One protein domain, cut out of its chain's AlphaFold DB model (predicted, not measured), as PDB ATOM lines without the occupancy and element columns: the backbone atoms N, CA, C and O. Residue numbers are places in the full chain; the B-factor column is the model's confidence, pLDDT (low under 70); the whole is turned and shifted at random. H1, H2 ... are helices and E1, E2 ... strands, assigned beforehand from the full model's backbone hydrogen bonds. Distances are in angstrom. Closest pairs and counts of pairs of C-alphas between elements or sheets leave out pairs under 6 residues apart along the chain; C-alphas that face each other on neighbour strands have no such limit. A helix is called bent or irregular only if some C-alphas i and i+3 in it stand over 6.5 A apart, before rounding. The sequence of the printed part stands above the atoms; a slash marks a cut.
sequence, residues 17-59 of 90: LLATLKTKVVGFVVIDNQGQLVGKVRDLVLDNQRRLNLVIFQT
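This is residues 17 to 59 of the 90 residues of an uncharacterized protein of Nostoc piscinale CENA21 (UniProt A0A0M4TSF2). Picture a small three-stranded antiparallel sheet built along one long, bent strand, E2, with a single short helix, H1, over one face and no named helix over the other. H1 runs along E2, while the short E1 pairs near the beginning of E2 and E3 pairs along the rest of it, on its other side. The printed part has 43 residues, with one named helix and three named strands in the order H1 E1 E2 E3; the sheet's order is E1 - E2 - E3, and the class is mixed, helices and strands. The whole is only just compact, close to loose, with a radius of gyration of the C-alphas of 11.0 A and spans of 28 by 21 by 14 A.

Begin at H1, residues 17 to 25, where every O i to N i+4 pair is within hydrogen-bond range. A tight link leads to E1, residues 29 to 31, and another to E2, residues 37 to 46. E1 and E2 form an antiparallel hairpin: look at N 30 and O 39, 2.9 A apart, and N 38 and O 30, 2.8 A apart. E2 bends by 70 degrees at residue 42. E3, residues 52 to 57, forms the next antiparallel hairpin with E2, at 137 degrees between their directions; here N 42 and O 55 are 2.8 A apart, and so are N 53 and O 45. The three strands make a meander, each strand the antiparallel neighbour of the one before. The pairing is staggered: E2 pairs with E1 over residues 37 to 40 and with E3 over residues 40 to 46. E1 and E3 are the edge strands. Now return to H1: it is on the sheet at a height of 9.1 A, over E2, and runs along the strands, at 15 degrees to E2 on the local plane. Their closest C-alphas are those of Lys 22 and Leu 44, 5.3 A apart.

Find C-alpha 17 at (66.566, 42.990, 28.542); from there H1 runs 12.3 A to C-alpha 25. E1 covers 6.5 A from Val 29 to Ile 31. E2 begins at C-alpha 37, (64.244, 16.633, 20.860), and reaches Leu 46 after 23.7 A. E3 runs 16.5 A from Leu 52 to C-alpha 57 at (58.746, 25.085, 15.998).

The two C-alphas farthest apart are those of Leu 17 and Gln 34, at 30.5 A. The printed part has no cut, and its three links between elements are tight. The sheet is only just strongly twisted, its C-alphas lying up to 4.4 A off the best plane. The mean pLDDT of the printed part is 91.9; look to residue 59 for the one value under 70.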
ATOM      1  N   LEU A  17      66.139  44.308  28.062       92.38
ATOM      2  CA  LEU A  17      66.566  42.990  28.542       92.38
ATOM      3  C   LEU A  17      65.754  41.863  27.893       92.38
ATOM      4  O   LEU A  17      66.342  40.892  27.429       92.38
ATOM      5  N   LEU A  18      64.433  42.015  27.791       91.56
ATOM      6  CA  LEU A  18      63.552  41.050  27.132       91.56
ATOM      7  C   LEU A  18      63.842  40.935  25.636       91.56
ATOM      8  O   LEU A  18      63.927  39.824  25.120       91.56
ATOM      9  N   ALA A  19      64.070  42.058  24.951       91.75
ATOM     10  CA  ALA A  19      64.462  42.048  23.545       91.75
ATOM     11  C   ALA A  19      65.812  41.341  23.340       91.75
ATOM     12  O   ALA A  19      65.945  40.505  22.449       91.75
ATOM     13  N   THR A  20      66.790  41.616  24.208       95.25
ATOM     14  CA  THR A  20      68.103  40.952  24.175       95.25
ATOM     15  C   THR A  20      67.989  39.460  24.475       95.25
ATOM     16  O   THR A  20      68.677  38.647  23.866       95.25
ATOM     17  N   LEU A  21      67.134  39.070  25.420       94.88
ATOM     18  CA  LEU A  21      66.909  37.664  25.731       94.88
ATOM     19  C   LEU A  21      66.256  36.947  24.547       94.88
ATOM     20  O   LEU A  21      66.736  35.888  24.157       94.88
ATOM     21  N   LYS A  22      65.225  37.548  23.937       94.94
ATOM     22  CA  LYS A  22      64.538  37.016  22.753       94.94
ATOM     23  C   LYS A  22      65.525  36.713  21.626       94.94
ATOM     24  O   LYS A  22      65.521  35.600  21.116       94.94
ATOM     25  N   THR A  23      66.419  37.641  21.282       95.75
ATOM     26  CA  THR A  23      67.403  37.403  20.209       95.75
ATOM     27  C   THR A  23      68.410  36.310  20.549       95.75
ATOM     28  O   THR A  23      68.862  35.609  19.650       95.75
ATOM     29  N   LYS A  24      68.747  36.134  21.831       96.62
ATOM     30  CA  LYS A  24      69.688  35.100  22.272       96.62
ATOM     31  C   LYS A  24      69.106  33.695  22.252       96.62
ATOM     32  O   LYS A  24      69.857  32.765  22.003       96.62
ATOM     33  N   VAL A  25      67.819  33.535  22.558       95.62
ATOM     34  CA  VAL A  25      67.207  32.202  22.691       95.62
ATOM     35  C   VAL A  25      66.650  31.659  21.380       95.62
ATOM     36  O   VAL A  25      66.459  30.452  21.263       95.62
ATOM     37  N   VAL A  26      66.380  32.512  20.387       94.69
ATOM     38  CA  VAL A  26      65.903  32.068  19.068       94.69
ATOM     39  C   VAL A  26      66.913  31.112  18.431       94.69
ATOM     40  O   VAL A  26      68.115  31.358  18.409       94.69
ATOM     41  N   GLY A  27      66.408  29.997  17.905       93.31
ATOM     42  CA  GLY A  27      67.201  28.937  17.291       93.31
ATOM     43  C   GLY A  27      67.744  27.898  18.273       93.31
ATOM     44  O   GLY A  27      68.227  26.859  17.816       93.31
ATOM     45  N   PHE A  28      67.631  28.121  19.589       95.25
ATOM     46  CA  PHE A  28      68.034  27.125  20.579       95.25
ATOM     47  C   PHE A  28      67.217  25.849  20.419       95.25
ATOM     48  O   PHE A  28      66.009  25.884  20.177       95.25
ATOM     49  N   VAL A  29      67.899  24.718  20.564       94.06
ATOM     50  CA  VAL A  29      67.274  23.401  20.576       94.06
ATOM     51  C   VAL A  29      66.570  23.205  21.913       94.06
ATOM     52  O   VAL A  29      67.162  23.428  22.967       94.06
ATOM     53  N   VAL A  30      65.310  22.782  21.862       92.25
ATOM     54  CA  VAL A  30      64.534  22.428  23.049       92.25
ATOM     55  C   VAL A  30      64.480  20.916  23.162       92.25
ATOM     56  O   VAL A  30      64.083  20.234  22.216       92.25
ATOM     57  N   ILE A  31      64.865  20.421  24.332       92.00
ATOM     58  CA  ILE A  31      64.743  19.023  24.730       92.00
ATOM     59  C   ILE A  31      63.742  18.910  25.879       92.00
ATOM     60  O   ILE A  31      63.615  19.841  26.679       92.00
ATOM     61  N   ASP A  32      63.018  17.799  25.946       88.81
ATOM     62  CA  ASP A  32      62.144  17.507  27.077       88.81
ATOM     63  C   ASP A  32      62.934  16.950  28.277       88.81
ATOM     64  O   ASP A  32      64.157  16.788  28.246       88.81
ATOM     65  N   ASN A  33      62.225  16.662  29.368       91.12
ATOM     66  CA  ASN A  33      62.817  16.107  30.585       91.12
ATOM     67  C   ASN A  33      63.328  14.662  30.434       91.12
ATOM     68  O   ASN A  33      64.048  14.189  31.309       91.12
ATOM     69  N   GLN A  34      62.962  13.971  29.355       93.44
ATOM     70  CA  GLN A  34      63.461  12.648  28.986       93.44
ATOM     71  C   GLN A  34      64.667  12.746  28.034       93.44
ATOM     72  O   GLN A  34      65.231  11.724  27.648       93.44
ATOM     73  N   GLY A  35      65.079  13.964  27.664       88.88
ATOM     74  CA  GLY A  35      66.165  14.226  26.726       88.88
ATOM     75  C   GLY A  35      65.755  14.123  25.254       88.88
ATOM     76  O   GLY A  35      66.628  14.146  24.388       88.88
ATOM     77  N   GLN A  36      64.460  14.016  24.941       90.31
ATOM     78  CA  GLN A  36      63.984  13.946  23.561       90.31
ATOM     79  C   GLN A  36      63.943  15.332  22.923       90.31
ATOM     80  O   GLN A  36      63.549  16.318  23.545       90.31
ATOM     81  N   LEU A  37      64.326  15.407  21.647       89.31
ATOM     82  CA  LEU A  37      64.244  16.633  20.860       89.31
ATOM     83  C   LEU A  37      62.778  17.044  20.656       89.31
ATOM     84  O   LEU A  37      62.030  16.361  19.962       89.31
ATOM     85  N   VAL A  38      62.401  18.205  21.188       89.56
ATOM     86  CA  VAL A  38      61.070  18.802  21.008       89.56
ATOM     87  C   VAL A  38      61.047  19.710  19.780       89.56
ATOM     88  O   VAL A  38      60.071  19.730  19.035       89.56
ATOM     89  N   GLY A  39      62.118  20.467  19.530       92.44
ATOM     90  CA  GLY A  39      62.183  21.371  18.383       92.44
ATOM     91  C   GLY A  39      63.186  22.502  18.561       92.44
ATOM     92  O   GLY A  39      64.179  22.358  19.274       92.44
ATOM     93  N   LYS A  40      62.923  23.638  17.910       94.62
ATOM     94  CA  LYS A  40      63.732  24.860  18.042       94.62
ATOM     95  C   LYS A  40      62.889  26.048  18.482       94.62
ATOM     96  O   LYS A  40      61.760  26.216  18.022       94.62
ATOM     97  N   VAL A  41      63.450  26.900  19.334       94.62
ATOM     98  CA  VAL A  41      62.813  28.157  19.746       94.62
ATOM     99  C   VAL A  41      62.675  29.083  18.537       94.62
ATOM    100  O   VAL A  41      63.655  29.396  17.862       94.62
ATOM    101  N   ARG A  42      61.455  29.546  18.279       95.38
ATOM    102  CA  ARG A  42      61.114  30.541  17.256       95.38
ATOM    103  C   ARG A  42      60.906  31.923  17.860       95.38
ATOM    104  O   ARG A  42      61.237  32.913  17.216       95.38
ATOM    105  N   ASP A  43      60.341  31.985  19.062       94.31
ATOM    106  CA  ASP A  43      60.074  33.249  19.740       94.31
ATOM    107  C   ASP A  43      60.048  33.101  21.272       94.31
ATOM    108  O   ASP A  43      59.951  31.997  21.809       94.31
ATOM    109  N   LEU A  44      60.119  34.235  21.966       94.25
ATOM    110  CA  LEU A  44      59.931  34.410  23.396       94.25
ATOM    111  C   LEU A  44      58.852  35.474  23.618       94.25
ATOM    112  O   LEU A  44      59.021  36.631  23.224       94.25
ATOM    113  N   VAL A  45      57.764  35.092  24.280       92.94
ATOM    114  CA  VAL A  45      56.611  35.968  24.526       92.94
ATOM    115  C   VAL A  45      56.317  36.091  26.014       92.94
ATOM    116  O   VAL A  45      56.601  35.184  26.797       92.94
ATOM    117  N   LEU A  46      55.742  37.226  26.403       91.38
ATOM    118  CA  LEU A  46      55.234  37.455  27.749       91.38
ATOM    119  C   LEU A  46      53.716  37.271  27.727       91.38
ATOM    120  O   LEU A  46      53.049  37.891  26.901       91.38
ATOM    121  N   ASP A  47      53.171  36.437  28.607       89.50
ATOM    122  CA  ASP A  47      51.717  36.313  28.736       89.50
ATOM    123  C   ASP A  47      51.108  37.379  29.663       89.50
ATOM    124  O   ASP A  47      51.801  38.145  30.340       89.50
ATOM    125  N   ASN A  48      49.775  37.394  29.731       90.56
ATOM    126  CA  ASN A  48      49.004  38.307  30.582       90.56
ATOM    127  C   ASN A  48      49.306  38.135  32.085       90.56
ATOM    128  O   ASN A  48      48.996  39.015  32.885       90.56
ATOM    129  N   GLN A  49      49.921  37.017  32.482       94.38
ATOM    130  CA  GLN A  49      50.348  36.729  33.850       94.38
ATOM    131  C   GLN A  49      51.825  37.082  34.089       94.38
ATOM    132  O   GLN A  49      52.356  36.788  35.162       94.38
ATOM    133  N   ARG A  50      52.479  37.752  33.130       88.25
ATOM    134  CA  ARG A  50      53.901  38.123  33.160       88.25
ATOM    135  C   ARG A  50      54.842  36.914  33.197       88.25
ATOM    136  O   ARG A  50      55.940  37.008  33.746       88.25
ATOM    137  N   ARG A  51      54.443  35.788  32.602       93.38
ATOM    138  CA  ARG A  51      55.307  34.612  32.436       93.38
ATOM    139  C   ARG A  51      55.967  34.639  31.068       93.38
ATOM    140  O   ARG A  51      55.352  35.023  30.074       93.38
ATOM    141  N   LEU A  52      57.230  34.230  31.042       93.50
ATOM    142  CA  LEU A  52      58.002  34.079  29.819       93.50
ATOM    143  C   LEU A  52      57.746  32.701  29.223       93.50
ATOM    144  O   LEU A  52      58.056  31.690  29.849       93.50
ATOM    145  N   ASN A  53      57.209  32.684  28.010       93.88
ATOM    146  CA  ASN A  53      56.865  31.471  27.287       93.88
ATOM    147  C   ASN A  53      57.701  31.372  26.008       93.88
ATOM    148  O   ASN A  53      57.835  32.343  25.259       93.88
ATOM    149  N   LEU A  54      58.257  30.185  25.760       93.88
ATOM    150  CA  LEU A  54      58.978  29.870  24.530       93.88
ATOM    151  C   LEU A  54      57.987  29.378  23.478       93.88
ATOM    152  O   LEU A  54      57.236  28.435  23.712       93.88
ATOM    153  N   VAL A  55      58.019  29.990  22.300       93.06
ATOM    154  CA  VAL A  55      57.305  29.497  21.121       93.06
ATOM    155  C   VAL A  55      58.257  28.586  20.364       93.06
ATOM    156  O   VAL A  55      59.342  29.017  19.973       93.06
ATOM    157  N   ILE A  56      57.871  27.329  20.161       93.06
ATOM    158  CA  ILE A  56      58.742  26.286  19.611       93.06
ATOM    159  C   ILE A  56      58.192  25.838  18.258       93.06
ATOM    160  O   ILE A  56      57.012  25.521  18.136       93.06
ATOM    161  N   PHE A  57      59.050  25.789  17.239       90.06
ATOM    162  CA  PHE A  57      58.746  25.085  15.998       90.06
ATOM    163  C   PHE A  57      59.087  23.606  16.187       90.06
ATOM    164  O   PHE A  57      60.249  23.261  16.423       90.06
ATOM    165  N   GLN A  58      58.069  22.748  16.134       82.25
ATOM    166  CA  GLN A  58      58.221  21.324  16.402       82.25
ATOM    167  C   GLN A  58      58.790  20.618  15.169       82.25
ATOM    168  O   GLN A  58      58.135  20.525  14.131       82.25
ATOM    169  N   THR A  59      60.012  20.102  15.278       64.94
ATOM    170  CA  THR A  59      60.578  19.206  14.267       64.94
ATOM    171  C   THR A  59      60.136  17.795  14.629       64.94
ATOM    172  O   THR A  59      60.842  17.060  15.310       64.94
TER     173      THR A  59